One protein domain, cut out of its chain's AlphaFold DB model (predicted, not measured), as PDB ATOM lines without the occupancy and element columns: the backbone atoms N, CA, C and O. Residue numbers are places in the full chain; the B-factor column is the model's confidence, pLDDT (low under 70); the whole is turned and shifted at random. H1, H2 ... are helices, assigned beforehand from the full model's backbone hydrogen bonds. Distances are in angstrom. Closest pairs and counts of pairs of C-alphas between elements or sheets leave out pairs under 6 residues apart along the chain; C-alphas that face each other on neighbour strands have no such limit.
ATOM      1  N   SER A 688      -8.366  25.899 -19.342       93.25
ATOM      2  CA  SER A 688      -8.261  25.416 -17.952       93.25
ATOM      3  C   SER A 688      -6.829  25.399 -17.406       93.25
ATOM      4  O   SER A 688      -6.632  25.386 -16.191       93.25
ATOM      5  N   GLU A 689      -5.837  25.415 -18.293       94.19
ATOM      6  CA  GLU A 689      -4.414  25.427 -17.962       94.19
ATOM      7  C   GLU A 689      -3.847  26.847 -17.854       94.19
ATOM      8  O   GLU A 689      -2.772  27.035 -17.282       94.19
ATOM      9  N   LEU A 690      -4.554  27.836 -18.409       94.44
ATOM     10  CA  LEU A 690      -4.130  29.235 -18.459       94.44
ATOM     11  C   LEU A 690      -4.926  30.130 -17.514       94.44
ATOM     12  O   LEU A 690      -4.364  31.075 -16.961       94.44
ATOM     13  N   PHE A 691      -6.213  29.850 -17.312       95.44
ATOM     14  CA  PHE A 691      -7.125  30.725 -16.584       95.44
ATOM     15  C   PHE A 691      -7.714  30.051 -15.346       95.44
ATOM     16  O   PHE A 691      -8.220  28.930 -15.395       95.44
ATOM     17  N   SER A 692      -7.727  30.776 -14.226       94.06
ATOM     18  CA  SER A 692      -8.243  30.281 -12.945       94.06
ATOM     19  C   SER A 692      -9.739  29.946 -13.004       94.06
ATOM     20  O   SER A 692     -10.171  28.930 -12.461       94.06
ATOM     21  N   PHE A 693     -10.532  30.755 -13.717       93.38
ATOM     22  CA  PHE A 693     -11.975  30.542 -13.872       93.38
ATOM     23  C   PHE A 693     -12.312  29.309 -14.721       93.38
ATOM     24  O   PHE A 693     -13.329  28.663 -14.475       93.38
ATOM     25  N   ALA A 694     -11.456  28.954 -15.684       93.31
ATOM     26  CA  ALA A 694     -11.709  27.871 -16.630       93.31
ATOM     27  C   ALA A 694     -11.468  26.474 -16.032       93.31
ATOM     28  O   ALA A 694     -11.762  25.469 -16.673       93.31
ATOM     29  N   ARG A 695     -10.963  26.399 -14.792       91.00
ATOM     30  CA  ARG A 695     -10.845  25.143 -14.034       91.00
ATOM     31  C   ARG A 695     -12.184  24.614 -13.527       91.00
ATOM     32  O   ARG A 695     -12.275  23.435 -13.200       91.00
ATOM     33  N   ARG A 696     -13.205  25.470 -13.417       88.75
ATOM     34  CA  ARG A 696     -14.541  25.054 -12.978       88.75
ATOM     35  C   ARG A 696     -15.270  24.376 -14.146       88.75
ATOM     36  O   ARG A 696     -15.391  25.003 -15.202       88.75
ATOM     37  N   PRO A 697     -15.771  23.138 -13.987       84.25
ATOM     38  CA  PRO A 697     -16.639  22.522 -14.985       84.25
ATOM     39  C   PRO A 697     -17.849  23.421 -15.260       84.25
ATOM     40  O   PRO A 697     -18.376  24.035 -14.334       84.25
ATOM     41  N   GLY A 698     -18.250  23.544 -16.525       85.62
ATOM     42  CA  GLY A 698     -19.431  24.324 -16.902       85.62
ATOM     43  C   GLY A 698     -19.334  25.843 -16.696       85.62
ATOM     44  O   GLY A 698     -20.340  26.547 -16.720       85.62
ATOM     45  N   TRP A 699     -18.132  26.406 -16.505       92.25
ATOM     46  CA  TRP A 699     -17.968  27.846 -16.236       92.25
ATOM     47  C   TRP A 699     -18.577  28.757 -17.317       92.25
ATOM     48  O   TRP A 699     -18.939  29.894 -17.017       92.25
ATOM     49  N   LYS A 700     -18.698  28.263 -18.558       91.44
ATOM     50  CA  LYS A 700     -19.340  28.976 -19.669       91.44
ATOM     51  C   LYS A 700     -20.852  29.095 -19.479       91.44
ATOM     52  O   LYS A 700     -21.410  30.126 -19.838       91.44
ATOM     53  N   GLU A 701     -21.502  28.087 -18.895       88.94
ATOM     54  CA  GLU A 701     -22.944  28.119 -18.617       88.94
ATOM     55  C   GLU A 701     -23.304  29.129 -17.520       88.94
ATOM     56  O   GLU A 701     -24.422  29.635 -17.500       88.94
ATOM     57  N   GLY A 702     -22.352  29.464 -16.643       85.88
ATOM     58  CA  GLY A 702     -22.517  30.467 -15.587       85.88
ATOM     59  C   GLY A 702     -22.324  31.925 -16.028       85.88
ATOM     60  O   GLY A 702     -22.316  32.810 -15.174       85.88
ATOM     61  N   LEU A 703     -22.109  32.193 -17.322       92.88
ATOM     62  CA  LEU A 703     -21.990  33.551 -17.859       92.88
ATOM     63  C   LEU A 703     -23.360  34.135 -18.222       92.88
ATOM     64  O   LEU A 703     -24.240  33.430 -18.713       92.88
ATOM     65  N   ASP A 704     -23.513  35.447 -18.042       95.38
ATOM     66  CA  ASP A 704     -24.715  36.169 -18.457       95.38
ATOM     67  C   ASP A 704     -24.835  36.156 -19.991       95.38
ATOM     68  O   ASP A 704     -23.927  36.590 -20.711       95.38
ATOM     69  N   ARG A 705     -25.954  35.627 -20.497       93.69
ATOM     70  CA  ARG A 705     -26.172  35.442 -21.938       93.69
ATOM     71  C   ARG A 705     -26.337  36.767 -22.681       93.69
ATOM     72  O   ARG A 705     -25.872  36.870 -23.817       93.69
ATOM     73  N   ASP A 706     -26.931  37.776 -22.056       95.19
ATOM     74  CA  ASP A 706     -27.142  39.082 -22.679       95.19
ATOM     75  C   ASP A 706     -25.818  39.832 -22.802       95.19
ATOM     76  O   ASP A 706     -25.502  40.389 -23.858       95.19
ATOM     77  N   ILE A 707     -24.984  39.772 -21.760       94.94
ATOM     78  CA  ILE A 707     -23.619  40.307 -21.811       94.94
ATOM     79  C   ILE A 707     -22.798  39.566 -22.871       94.94
ATOM     80  O   ILE A 707     -22.144  40.214 -23.690       94.94
ATOM     81  N   LEU A 708     -22.855  38.229 -22.907       94.31
ATOM     82  CA  LEU A 708     -22.128  37.418 -23.891       94.31
ATOM     83  C   LEU A 708     -22.500  37.804 -25.331       94.31
ATOM     84  O   LEU A 708     -21.608  37.990 -26.159       94.31
ATOM     85  N   ASN A 709     -23.793  37.990 -25.613       95.50
ATOM     86  CA  ASN A 709     -24.286  38.410 -26.925       95.50
ATOM     87  C   ASN A 709     -23.812  39.821 -27.294       95.50
ATOM     88  O   ASN A 709     -23.311  40.032 -28.400       95.50
ATOM     89  N   ARG A 710     -23.903  40.783 -26.368       96.50
ATOM     90  CA  ARG A 710     -23.434  42.161 -26.601       96.50
ATOM     91  C   ARG A 710     -21.929  42.216 -26.873       96.50
ATOM     92  O   ARG A 710     -21.503  42.902 -27.801       96.50
ATOM     93  N   VAL A 711     -21.131  41.461 -26.114       96.38
ATOM     94  CA  VAL A 711     -19.682  41.339 -26.345       96.38
ATOM     95  C   VAL A 711     -19.408  40.681 -27.701       96.38
ATOM     96  O   VAL A 711     -18.565  41.170 -28.448       96.38
ATOM     97  N   ALA A 712     -20.129  39.617 -28.063       96.19
ATOM     98  CA  ALA A 712     -19.953  38.941 -29.349       96.19
ATOM     99  C   ALA A 712     -20.203  39.873 -30.547       96.19
ATOM    100  O   ALA A 712     -19.408  39.879 -31.490       96.19
ATOM    101  N   VAL A 713     -21.264  40.687 -30.491       96.06
ATOM    102  CA  VAL A 713     -21.573  41.691 -31.522       96.06
ATOM    103  C   VAL A 713     -20.454  42.729 -31.622       96.06
ATOM    104  O   VAL A 713     -19.922  42.942 -32.710       96.06
ATOM    105  N   LEU A 714     -20.016  43.297 -30.493       96.69
ATOM    106  CA  LEU A 714     -18.943  44.294 -30.475       96.69
ATOM    107  C   LEU A 714     -17.625  43.753 -31.056       96.69
ATOM    108  O   LEU A 714     -16.975  44.419 -31.861       96.69
ATOM    109  N   LEU A 715     -17.217  42.535 -30.680       95.94
ATOM    110  CA  LEU A 715     -15.980  41.934 -31.192       95.94
ATOM    111  C   LEU A 715     -16.061  41.634 -32.693       95.94
ATOM    112  O   LEU A 715     -15.061  41.781 -33.402       95.94
ATOM    113  N   LYS A 716     -17.242  41.248 -33.192       95.31
ATOM    114  CA  LYS A 716     -17.486  41.070 -34.627       95.31
ATOM    115  C   LYS A 716     -17.348  42.399 -35.373       95.31
ATOM    116  O   LYS A 716     -16.705  42.428 -36.427       95.31
ATOM    117  N   ASP A 717     -17.888  43.483 -34.825       94.56
ATOM    118  CA  ASP A 717     -17.744  44.827 -35.392       94.56
ATOM    119  C   ASP A 717     -16.284  45.284 -35.383       94.56
ATOM    120  O   ASP A 717     -15.799  45.817 -36.379       94.56
ATOM    121  N   TYR A 718     -15.545  44.993 -34.311       94.31
ATOM    122  CA  TYR A 718     -14.120  45.303 -34.203       94.31
ATOM    123  C   TYR A 718     -13.278  44.585 -35.266       94.31
ATOM    124  O   TYR A 718     -12.509  45.220 -35.999       94.31
ATOM    125  N   GLU A 719     -13.440  43.266 -35.409       92.19
ATOM    126  CA  GLU A 719     -12.732  42.491 -36.434       92.19
ATOM    127  C   GLU A 719     -13.122  42.948 -37.849       92.19
ATOM    128  O   GLU A 719     -12.253  43.076 -38.720       92.19
ATOM    129  N   SER A 720     -14.405  43.262 -38.066       90.81
ATOM    130  CA  SER A 720     -14.921  43.783 -39.337       90.81
ATOM    131  C   SER A 720     -14.351  45.162 -39.658       90.81
ATOM    132  O   SER A 720     -13.959  45.406 -40.799       90.81
ATOM    133  N   CYS A 721     -14.229  46.044 -38.664       88.31
ATOM    134  CA  CYS A 721     -13.651  47.376 -38.808       88.31
ATOM    135  C   CYS A 721     -12.177  47.283 -39.209       88.31
ATOM    136  O   CYS A 721     -11.763  47.866 -40.212       88.31
ATOM    137  N   LEU A 722     -11.380  46.472 -38.503       85.00
ATOM    138  CA  LEU A 722      -9.981  46.237 -38.871       85.00
ATOM    139  C   LEU A 722      -9.835  45.568 -40.240       85.00
ATOM    140  O   LEU A 722      -8.901  45.869 -40.985       85.00
ATOM    141  N   SER A 723     -10.728  44.636 -40.583       84.31
ATOM    142  CA  SER A 723     -10.774  44.027 -41.914       84.31
ATOM    143  C   SER A 723     -11.053  45.073 -42.995       84.31
ATOM    144  O   SER A 723     -10.308  45.143 -43.971       84.31
ATOM    145  N   ARG A 724     -12.036  45.957 -42.781       84.38
ATOM    146  CA  ARG A 724     -12.396  47.020 -43.724       84.38
ATOM    147  C   ARG A 724     -11.275  48.036 -43.896       84.38
ATOM    148  O   ARG A 724     -10.898  48.311 -45.025       84.38
ATOM    149  N   ILE A 725     -10.655  48.498 -42.809       77.94
ATOM    150  CA  ILE A 725      -9.484  49.389 -42.886       77.94
ATOM    151  C   ILE A 725      -8.364  48.736 -43.703       77.94
ATOM    152  O   ILE A 725      -7.765  49.385 -44.558       77.94
ATOM    153  N   ARG A 726      -8.078  47.447 -43.474       76.06
ATOM    154  CA  ARG A 726      -7.071  46.712 -44.257       76.06
ATOM    155  C   ARG A 726      -7.459  46.611 -45.730       76.06
ATOM    156  O   ARG A 726      -6.593  46.818 -46.570       76.06
ATOM    157  N   ALA A 727      -8.725  46.334 -46.032       70.50
ATOM    158  CA  ALA A 727      -9.230  46.257 -47.398       70.50
ATOM    159  C   ALA A 727      -9.153  47.612 -48.121       70.50
ATOM    160  O   ALA A 727      -8.672  47.661 -49.246       70.50
ATOM    161  N   CYS A 728      -9.534  48.718 -47.474       69.94
ATOM    162  CA  CYS A 728      -9.459  50.056 -48.070       69.94
ATOM    163  C   CYS A 728      -8.011  50.534 -48.263       69.94
ATOM    164  O   CYS A 728      -7.719  51.261 -49.209       69.94
ATOM    165  N   ARG A 729      -7.100  50.122 -47.370       64.38
ATOM    166  CA  ARG A 729      -5.658  50.390 -47.484       64.38
ATOM    167  C   ARG A 729      -4.946  49.479 -48.478       64.38
ATOM    168  O   ARG A 729      -3.817  49.788 -48.849       64.38
ATOM    169  N   ALA A 730      -5.545  48.350 -48.848       59.50
ATOM    170  CA  ALA A 730      -4.975  47.479 -49.857       59.50
ATOM    171  C   ALA A 730      -5.007  48.204 -51.205       59.50
ATOM    172  O   ALA A 730      -6.012  48.802 -51.595       59.50
ATOM    173  N   GLU A 731      -3.887  48.166 -51.917       52.88
ATOM    174  CA  GLU A 731      -3.824  48.729 -53.257       52.88
ATOM    175  C   GLU A 731      -4.778  47.954 -54.169       52.88
ATOM    176  O   GLU A 731      -4.803  46.719 -54.163       52.88
ATOM    177  N   SER A 845     -23.086  49.444 -37.837       90.50
ATOM    178  CA  SER A 845     -23.548  49.601 -36.456       90.50
ATOM    179  C   SER A 845     -22.974  50.882 -35.823       90.50
ATOM    180  O   SER A 845     -21.896  51.338 -36.220       90.50
ATOM    181  N   PRO A 846     -23.615  51.441 -34.776       90.19
ATOM    182  CA  PRO A 846     -23.050  52.574 -34.038       90.19
ATOM    183  C   PRO A 846     -21.643  52.283 -33.492       90.19
ATOM    184  O   PRO A 846     -20.740  53.108 -33.599       90.19
ATOM    185  N   ALA A 847     -21.427  51.063 -32.985       89.56
ATOM    186  CA  ALA A 847     -20.133  50.620 -32.476       89.56
ATOM    187  C   ALA A 847     -19.047  50.627 -33.567       89.56
ATOM    188  O   ALA A 847     -17.934  51.114 -33.348       89.56
ATOM    189  N   PHE A 848     -19.386  50.127 -34.759       93.50
ATOM    190  CA  PHE A 848     -18.516  50.162 -35.928       93.50
ATOM    191  C   PHE A 848     -18.195  51.598 -36.354       93.50
ATOM    192  O   PHE A 848     -17.026  51.921 -36.582       93.50
ATOM    193  N   ALA A 849     -19.214  52.457 -36.452       90.88
ATOM    194  CA  ALA A 849     -19.068  53.845 -36.881       90.88
ATOM    195  C   ALA A 849     -18.118  54.626 -35.959       90.88
ATOM    196  O   ALA A 849     -17.213  55.302 -36.446       90.88
ATOM    197  N   ASP A 850     -18.240  54.448 -34.645       91.75
ATOM    198  CA  ASP A 850     -17.335  55.037 -33.652       91.75
ATOM    199  C   ASP A 850     -15.880  54.576 -33.835       91.75
ATOM    200  O   ASP A 850     -14.946  55.382 -33.799       91.75
ATOM    201  N   MET A 851     -15.662  53.271 -34.037       93.69
ATOM    202  CA  MET A 851     -14.328  52.705 -34.269       93.69
ATOM    203  C   MET A 851     -13.706  53.214 -35.576       93.69
ATOM    204  O   MET A 851     -12.513  53.534 -35.615       93.69
ATOM    205  N   MET A 852     -14.506  53.330 -36.638       89.69
ATOM    206  CA  MET A 852     -14.070  53.903 -37.910       89.69
ATOM    207  C   MET A 852     -13.790  55.409 -37.779       89.69
ATOM    208  O   MET A 852     -12.796  55.900 -38.313       89.69
ATOM    209  N   GLY A 853     -14.598  56.129 -36.998       87.69
ATOM    210  CA  GLY A 853     -14.374  57.529 -36.641       87.69
ATOM    211  C   GLY A 853     -13.039  57.732 -35.923       87.69
ATOM    212  O   GLY A 853     -12.251  58.588 -36.325       87.69
ATOM    213  N   ALA A 854     -12.714  56.879 -34.947       87.75
ATOM    214  CA  ALA A 854     -11.414  56.895 -34.273       87.75
ATOM    215  C   ALA A 854     -10.243  56.650 -35.242       87.75
ATOM    216  O   ALA A 854      -9.179  57.251 -35.103       87.75
ATOM    217  N   TYR A 855     -10.424  55.807 -36.264       82.75
ATOM    218  CA  TYR A 855      -9.429  55.646 -37.324       82.75
ATOM    219  C   TYR A 855      -9.268  56.906 -38.191       82.75
ATOM    220  O   TYR A 855      -8.138  57.222 -38.578       82.75
ATOM    221  N   LEU A 856     -10.356  57.606 -38.512       81.31
ATOM    222  CA  LEU A 856     -10.340  58.811 -39.347       81.31
ATOM    223  C   LEU A 856      -9.754  60.028 -38.614       81.31
ATOM    224  O   LEU A 856      -9.035  60.809 -39.226       81.31
ATOM    225  N   GLN A 857     -10.008  60.152 -37.311       83.94
ATOM    226  CA  GLN A 857      -9.602  61.295 -36.480       83.94
ATOM    227  C   GLN A 857      -8.244  61.115 -35.777       83.94
ATOM    228  O   GLN A 857      -7.818  61.987 -35.018       83.94
ATOM    229  N   LYS A 858      -7.559  59.984 -35.984       77.19
ATOM    230  CA  LYS A 858      -6.263  59.709 -35.339       77.19
ATOM    231  C   LYS A 858      -5.192  60.728 -35.746       77.19
ATOM    232  O   LYS A 858      -5.148  61.182 -36.889       77.19
ATOM    233  N   GLN A 859      -4.271  61.012 -34.829       63.88
ATOM    234  CA  GLN A 859      -3.083  61.816 -35.125       63.88
ATOM    235  C   GLN A 859      -2.190  61.108 -36.155       63.88
ATOM    236  O   GLN A 859      -2.162  59.880 -36.223       63.88
ATOM    237  N   SER A 860      -1.416  61.866 -36.934       46.94
ATOM    238  CA  SER A 860      -0.499  61.312 -37.944       46.94
ATOM    239  C   SER A 860       0.563  60.373 -37.356       46.94
ATOM    240  O   SER A 860       1.009  59.452 -38.038       46.94
ATOM    241  N   SER A 861       0.929  60.567 -36.087       45.03
ATOM    242  CA  SER A 861       1.839  59.711 -35.318       45.03
ATOM    243  C   SER A 861       1.189  58.432 -34.772       45.03
ATOM    244  O   SER A 861       1.911  57.512 -34.395       45.03
ATOM    245  N   GLN A 862      -0.145  58.347 -34.730       59.09
ATOM    246  CA  GLN A 862      -0.882  57.248 -34.103       59.09
ATOM    247  C   GLN A 862      -1.326  56.197 -35.131       59.09
ATOM    248  O   GLN A 862      -1.939  56.497 -36.161       59.09
ATOM    249  N   GLY A 863      -1.064  54.921 -34.841       69.62
ATOM    250  CA  GLY A 863      -1.453  53.816 -35.717       69.62
ATOM    251  C   GLY A 863      -2.943  53.464 -35.623       69.62
ATOM    252  O   GLY A 863      -3.565  53.537 -34.566       69.62
ATOM    253  N   TYR A 864      -3.538  52.951 -36.709       76.56
ATOM    254  CA  TYR A 864      -4.911  52.403 -36.653       76.56
ATOM    255  C   TYR A 864      -5.036  51.184 -35.721       76.56
ATOM    256  O   TYR A 864      -6.112  50.919 -35.196       76.56
ATOM    257  N   ARG A 865      -3.927  50.466 -35.496       77.50
ATOM    258  CA  ARG A 865      -3.819  49.358 -34.532       77.50
ATOM    259  C   ARG A 865      -3.727  49.820 -33.076       77.50
ATOM    260  O   ARG A 865      -3.626  48.982 -32.197       77.50
ATOM    261  N   GLU A 866      -3.769  51.120 -32.826       80.31
ATOM    262  CA  GLU A 866      -3.850  51.697 -31.481       80.31
ATOM    263  C   GLU A 866      -5.190  52.411 -31.301       80.31
ATOM    264  O   GLU A 866      -5.892  52.173 -30.322       80.31
ATOM    265  N   ALA A 867      -5.591  53.221 -32.289       83.00
ATOM    266  CA  ALA A 867      -6.824  54.004 -32.228       83.00
ATOM    267  C   ALA A 867      -8.092  53.128 -32.185       83.00
ATOM    268  O   ALA A 867      -8.969  53.345 -31.349       83.00
ATOM    269  N   VAL A 868      -8.180  52.111 -33.052       89.19
ATOM    270  CA  VAL A 868      -9.368  51.243 -33.151       89.19
ATOM    271  C   VAL A 868      -9.525  50.338 -31.921       89.19
ATOM    272  O   VAL A 868     -10.620  50.313 -31.357       89.19
ATOM    273  N   PRO A 869      -8.476  49.635 -31.433       90.12
ATOM    274  CA  PRO A 869      -8.597  48.829 -30.215       90.12
ATOM    275  C   PRO A 869      -8.913  49.669 -28.976       90.12
ATOM    276  O   PRO A 869      -9.716  49.243 -28.152       90.12
ATOM    277  N   ALA A 870      -8.354  50.882 -28.859       90.50
ATOM    278  CA  ALA A 870      -8.665  51.780 -27.749       90.50
ATOM    279  C   ALA A 870     -10.149  52.182 -27.727       90.50
ATOM    280  O   ALA A 870     -10.764  52.205 -26.660       90.50
ATOM    281  N   GLN A 871     -10.743  52.462 -28.893       94.31
ATOM    282  CA  GLN A 871     -12.168  52.781 -28.982       94.31
ATOM    283  C   GLN A 871     -13.052  51.555 -28.709       94.31
ATOM    284  O   GLN A 871     -14.005  51.659 -27.939       94.31
ATOM    285  N   CYS A 872     -12.692  50.385 -29.247       95.62
ATOM    286  CA  CYS A 872     -13.361  49.119 -28.929       95.62
ATOM    287  C   CYS A 872     -13.330  48.826 -27.420       95.62
ATOM    288  O   CYS A 872     -14.351  48.479 -26.829       95.62
ATOM    289  N   ARG A 873     -12.181  49.043 -26.763       95.06
ATOM    290  CA  ARG A 873     -12.030  48.872 -25.312       95.06
ATOM    291  C   ARG A 873     -12.961  49.794 -24.521       95.06
ATOM    292  O   ARG A 873     -13.596  49.322 -23.587       95.06
ATOM    293  N   LYS A 874     -13.119  51.065 -24.912       95.00
ATOM    294  CA  LYS A 874     -14.076  51.974 -24.249       95.00
ATOM    295  C   LYS A 874     -15.512  51.451 -24.303       95.00
ATOM    296  O   LYS A 874     -16.213  51.514 -23.301       95.00
ATOM    297  N   GLN A 875     -15.944  50.937 -25.454       95.50
ATOM    298  CA  GLN A 875     -17.286  50.365 -25.603       95.50
ATOM    299  C   GLN A 875     -17.429  49.046 -24.835       95.50
ATOM    300  O   GLN A 875     -18.462  48.799 -24.218       95.50
ATOM    301  N   LEU A 876     -16.382  48.219 -24.802       96.19
ATOM    302  CA  LEU A 876     -16.369  46.985 -24.017       96.19
ATOM    303  C   LEU A 876     -16.522  47.271 -22.514       96.19
ATOM    304  O   LEU A 876     -17.312  46.602 -21.848       96.19
ATOM    305  N   ASP A 877     -15.843  48.302 -22.009       95.44
ATOM    306  CA  ASP A 877     -15.889  48.716 -20.600       95.44
ATOM    307  C   ASP A 877     -17.282  49.220 -20.170       95.44
ATOM    308  O   ASP A 877     -17.632  49.132 -18.991       95.44
ATOM    309  N   GLN A 878     -18.104  49.696 -21.115       95.06
ATOM    310  CA  GLN A 878     -19.510  50.052 -20.876       95.06
ATOM    311  C   GLN A 878     -20.428  48.825 -20.772       95.06
ATOM    312  O   GLN A 878     -21.505  48.907 -20.183       95.06
ATOM    313  N   ILE A 879     -20.035  47.693 -21.362       95.00
ATOM    314  CA  ILE A 879     -20.810  46.446 -21.325       95.00
ATOM    315  C   ILE A 879     -20.465  45.653 -20.063       95.00
ATOM    316  O   ILE A 879     -21.357  45.146 -19.383       95.00
ATOM    317  N   VAL A 880     -19.174  45.514 -19.757       95.69
ATOM    318  CA  VAL A 880     -18.684  44.670 -18.666       95.69
ATOM    319  C   VAL A 880     -17.331  45.167 -18.159       95.69
ATOM    320  O   VAL A 880     -16.481  45.608 -18.925       95.69
ATOM    321  N   LYS A 881     -17.091  45.051 -16.846       95.19
ATOM    322  CA  LYS A 881     -15.807  45.440 -16.237       95.19
ATOM    323  C   LYS A 881     -14.635  44.671 -16.880       95.19
ATOM    324  O   LYS A 881     -14.743  43.446 -16.998       95.19
ATOM    325  N   PRO A 882     -13.481  45.313 -17.164       94.00
ATOM    326  CA  PRO A 882     -12.365  44.709 -17.904       94.00
ATOM    327  C   PRO A 882     -11.923  43.325 -17.418       94.00
ATOM    328  O   PRO A 882     -11.798  42.385 -18.200       94.00
ATOM    329  N   VAL A 883     -11.744  43.161 -16.102       94.44
ATOM    330  CA  VAL A 883     -11.314  41.887 -15.502       94.44
ATOM    331  C   VAL A 883     -12.335  40.775 -15.761       94.44
ATOM    332  O   VAL A 883     -11.961  39.627 -15.963       94.44
ATOM    333  N   THR A 884     -13.629  41.100 -15.787       94.69
ATOM    334  CA  THR A 884     -14.686  40.118 -16.077       94.69
ATOM    335  C   THR A 884     -14.835  39.892 -17.584       94.69
ATOM    336  O   THR A 884     -15.098  38.765 -18.001       94.69
ATOM    337  N   ALA A 885     -14.587  40.919 -18.404       96.06
ATOM    338  CA  ALA A 885     -14.626  40.850 -19.865       96.06
ATOM    339  C   ALA A 885     -13.727  39.734 -20.425       96.06
ATOM    340  O   ALA A 885     -14.117  39.056 -21.373       96.06
ATOM    341  N   VAL A 886     -12.578  39.471 -19.785       96.44
ATOM    342  CA  VAL A 886     -11.669  38.366 -20.142       96.44
ATOM    343  C   VAL A 886     -12.416  37.032 -20.258       96.44
ATOM    344  O   VAL A 886     -12.222  36.308 -21.231       96.44
ATOM    345  N   ARG A 887     -13.317  36.726 -19.315       95.69
ATOM    346  CA  ARG A 887     -14.082  35.466 -19.296       95.69
ATOM    347  C   ARG A 887     -14.987  35.338 -20.517       95.69
ATOM    348  O   ARG A 887     -15.018  34.286 -21.145       95.69
ATOM    349  N   TYR A 888     -15.677  36.421 -20.875       96.88
ATOM    350  CA  TYR A 888     -16.565  36.468 -22.037       96.88
ATOM    351  C   TYR A 888     -15.785  36.328 -23.350       96.88
ATOM    352  O   TYR A 888     -16.154  35.521 -24.200       96.88
ATOM    353  N   VAL A 889     -14.660  37.036 -23.500       96.38
ATOM    354  CA  VAL A 889     -13.807  36.940 -24.700       96.38
ATOM    355  C   VAL A 889     -13.238  35.524 -24.875       96.38
ATOM    356  O   VAL A 889     -13.224  34.996 -25.990       96.38
ATOM    357  N   VAL A 890     -12.809  34.880 -23.782       95.31
ATOM    358  CA  VAL A 890     -12.337  33.484 -23.800       95.31
ATOM    359  C   VAL A 890     -13.480  32.519 -24.122       95.31
ATOM    360  O   VAL A 890     -13.304  31.631 -24.953       95.31
ATOM    361  N   ALA A 891     -14.674  32.713 -23.549       94.81
ATOM    362  CA  ALA A 891     -15.834  31.854 -23.807       94.81
ATOM    363  C   ALA A 891     -16.233  31.835 -25.290       94.81
ATOM    364  O   ALA A 891     -16.584  30.772 -25.807       94.81
ATOM    365  N   LEU A 892     -16.092  32.978 -25.972       95.50
ATOM    366  CA  LEU A 892     -16.323  33.154 -27.411       95.50
ATOM    367  C   LEU A 892     -15.209  32.570 -28.303       95.50
ATOM    368  O   LEU A 892     -15.287  32.676 -29.525       95.50
ATOM    369  N   GLY A 893     -14.150  31.991 -27.727       93.00
ATOM    370  CA  GLY A 893     -13.013  31.449 -28.479       93.00
ATOM    371  C   GLY A 893     -12.121  32.524 -29.111       93.00
ATOM    372  O   GLY A 893     -11.360  32.234 -30.030       93.00
ATOM    373  N   LYS A 894     -12.192  33.774 -28.630       93.50
ATOM    374  CA  LYS A 894     -11.496  34.943 -29.199       93.50
ATOM    375  C   LYS A 894     -10.285  35.379 -28.364       93.50
ATOM    376  O   LYS A 894      -9.974  36.564 -28.271       93.50
ATOM    377  N   ARG A 895      -9.569  34.421 -27.761       91.25
ATOM    378  CA  ARG A 895      -8.398  34.658 -26.887       91.25
ATOM    379  C   ARG A 895      -7.328  35.560 -27.516       91.25
ATOM    380  O   ARG A 895      -6.709  36.333 -26.794       91.25
ATOM    381  N   HIS A 896      -7.125  35.522 -28.835       89.94
ATOM    382  CA  HIS A 896      -6.152  36.391 -29.515       89.94
ATOM    383  C   HIS A 896      -6.458  37.886 -29.350       89.94
ATOM    384  O   HIS A 896      -5.532  38.689 -29.352       89.94
ATOM    385  N   LEU A 897      -7.727  38.258 -29.154       93.44
ATOM    386  CA  LEU A 897      -8.148  39.649 -28.965       93.44
ATOM    387  C   LEU A 897      -7.810  40.196 -27.576       93.44
ATOM    388  O   LEU A 897      -7.736  41.411 -27.397       93.44
ATOM    389  N   LEU A 898      -7.561  39.321 -26.596       94.62
ATOM    390  CA  LEU A 898      -7.183  39.728 -25.242       94.62
ATOM    391  C   LEU A 898      -5.903  40.567 -25.232       94.62
ATOM    392  O   LEU A 898      -5.802  41.526 -24.474       94.62
ATOM    393  N   TRP A 899      -4.947  40.230 -26.095       92.00
ATOM    394  CA  TRP A 899      -3.645  40.894 -26.170       92.00
ATOM    395  C   TRP A 899      -3.726  42.321 -26.714       92.00
ATOM    396  O   TRP A 899      -2.828  43.120 -26.449       92.00
ATOM    397  N   ASP A 900      -4.780  42.643 -27.461       89.00
ATOM    398  CA  ASP A 900      -4.991  43.968 -28.046       89.00
ATOM    399  C   ASP A 900      -5.973  44.799 -27.214       89.00
ATOM    400  O   ASP A 900      -5.802  46.009 -27.087       89.00
ATOM    401  N   LEU A 901      -6.988  44.153 -26.625       93.56
ATOM    402  CA  LEU A 901      -8.083  44.836 -25.936       93.56
ATOM    403  C   LEU A 901      -7.959  44.830 -24.413       93.56
ATOM    404  O   LEU A 901      -8.434  45.772 -23.794       93.56
ATOM    405  N   LEU A 902      -7.388  43.793 -23.791       95.12
ATOM    406  CA  LEU A 902      -7.523  43.519 -22.347       95.12
ATOM    407  C   LEU A 902      -6.201  43.150 -21.650       95.12
ATOM    408  O   LEU A 902      -6.232  42.600 -20.550       95.12
ATOM    409  N   LEU A 903      -5.044  43.441 -22.254       93.19
ATOM    410  CA  LEU A 903      -3.730  43.020 -21.747       93.19
ATOM    411  C   LEU A 903      -3.472  43.438 -20.287       93.19
ATOM    412  O   LEU A 903      -2.966  42.650 -19.493       93.19
ATOM    413  N   ASP A 904      -3.860  44.661 -19.932       91.69
ATOM    414  CA  ASP A 904      -3.776  45.248 -18.589       91.69
ATOM    415  C   ASP A 904      -4.708  44.580 -17.559       91.69
ATOM    416  O   ASP A 904      -4.477  44.691 -16.358       91.69
ATOM    417  N   ALA A 905      -5.746  43.869 -18.012       93.31
ATOM    418  CA  ALA A 905      -6.765  43.232 -17.175       93.31
ATOM    419  C   ALA A 905      -6.629  41.697 -17.087       93.31
ATOM    420  O   ALA A 905      -7.451  41.034 -16.443       93.31
ATOM    421  N   LEU A 906      -5.610  41.111 -17.729       94.00
ATOM    422  CA  LEU A 906      -5.425  39.658 -17.780       94.00
ATOM    423  C   LEU A 906      -4.921  39.058 -16.469       94.00
ATOM    424  O   LEU A 906      -5.380  37.983 -16.083       94.00
ATOM    425  N   GLU A 907      -4.011  39.739 -15.774       93.00
ATOM    426  CA  GLU A 907      -3.256  39.191 -14.638       93.00
ATOM    427  C   GLU A 907      -4.133  38.549 -13.539       93.00
ATOM    428  O   GLU A 907      -3.810  37.435 -13.115       93.00
ATOM    429  N   PRO A 908      -5.277  39.132 -13.118       94.00
ATOM    430  CA  PRO A 908      -6.154  38.516 -12.113       94.00
ATOM    431  C   PRO A 908      -6.822  37.210 -12.569       94.00
ATOM    432  O   PRO A 908      -7.223  36.397 -11.740       94.00
ATOM    433  N   ASN A 909      -6.966  37.004 -13.880       94.69
ATOM    434  CA  ASN A 909      -7.632  35.836 -14.452       94.69
ATOM    435  C   ASN A 909      -6.673  34.679 -14.745       94.69
ATOM    436  O   ASN A 909      -7.127  33.542 -14.879       94.69
ATOM    437  N   ILE A 910      -5.372  34.953 -14.861       95.88
ATOM    438  CA  ILE A 910      -4.363  33.928 -15.125       95.88
ATOM    439  C   ILE A 910      -4.237  32.989 -13.923       95.88
ATOM    440  O   ILE A 910      -4.148  33.428 -12.773       95.88
TER     441      ILE A 910
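AT A GLANCE: This is residues 688 to 731 and 845 to 910 of the 917 residues of an uncharacterized protein of Flavonifractor sp. An10 (UniProt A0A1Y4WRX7). Three helices side by side, the long H1 and the helical hairpin of H2 and H3, make a small bundle, and a second, shorter helical hairpin, H4 and H5, crosses one end of it: H4 over the beginning of H1, H5 over H3. The opening stretch, residues 688 to 704, winds past that same end of the domain before H1 begins. The printed part has 110 residues with five named helices, H1 to H5 in that order, and no named strand, and its class is all helix. It is compact, with a radius of gyration of the C-alphas of 14.9 A, and its outline is elongated, 47 by 26 by 25 A.

IN THESE COORDINATES: Start at Ser 688 and read through residues 688 to 704, which hold no named element. Find C-alpha 705 at (-26.172, 35.442, -21.938); from there H1, residues 705 to 729, runs 36.0 A to C-alpha 729 at (-5.658, 50.390, -47.484). After the cut comes H2, residues 846 to 856, 15.1 A long. H3, residues 864 to 879, covers 22.9 A. H4 is residues 882 to 891, 14.6 A, and H5 is residues 895 to 901, 10.2 A, ending with C-alpha 901 at (-8.083, 44.836, -25.936).

HOW THE PARTS SIT: Look first at the bundle, three helices with their lines roughly alongside, H1, H2 and H3. H1 and H3 touch at a shallow tilt of 15 degrees, opposite ways; their closest C-alphas, of Tyr 718 and Cys 872, are 6.6 A apart. H2 touches H1 at residues 714 to 721 alone, the same way, at a shallow tilt of 34 degrees, only just short of steep; the closest C-alphas, of Asp 717 and Phe 848, are 5.4 A apart. In the hairpin of H2 and H3, the closest C-alphas, of Met 851 and Val 868, are 5.3 A apart. H4 touches H1 at residues 708 to 712 alone, about perpendicular at 84 degrees, with the C-alphas of Leu 708 and Tyr 888 closest at 5.9 A. H5 touches H3 at residues 869 to 873 alone, about perpendicular at 79 degrees, with the C-alphas of Arg 873 and Leu 901 closest at 5.7 A. In the hairpin of H4 and H5, at a shallow tilt of 29 degrees, the closest C-alphas are those of Val 889 and Arg 895, 6.3 A. H2 is apart from H4 and H5. In H1 and H2 every O i to N i+4 pair is within hydrogen-bond range; in H3 it is 11 of 12, in H4 4 of 6, and in H5 1 of 3, beside 2 of 4 O i to N i+3 pairs.

THE WHOLE: The two C-alphas farthest apart, of Pro 697 and Glu 731, are 48.1 A apart. Residues 732 to 844 are not printed, and C-alphas 731 and 845 stand 25.9 A apart across the cut. Of the links printed whole, H3 to H4 and H4 to H5 are tight and H2 to H3 is short. Look for pLDDT under 70 at residues 728 to 731 and 859 to 863; the mean of the printed part is 88.7.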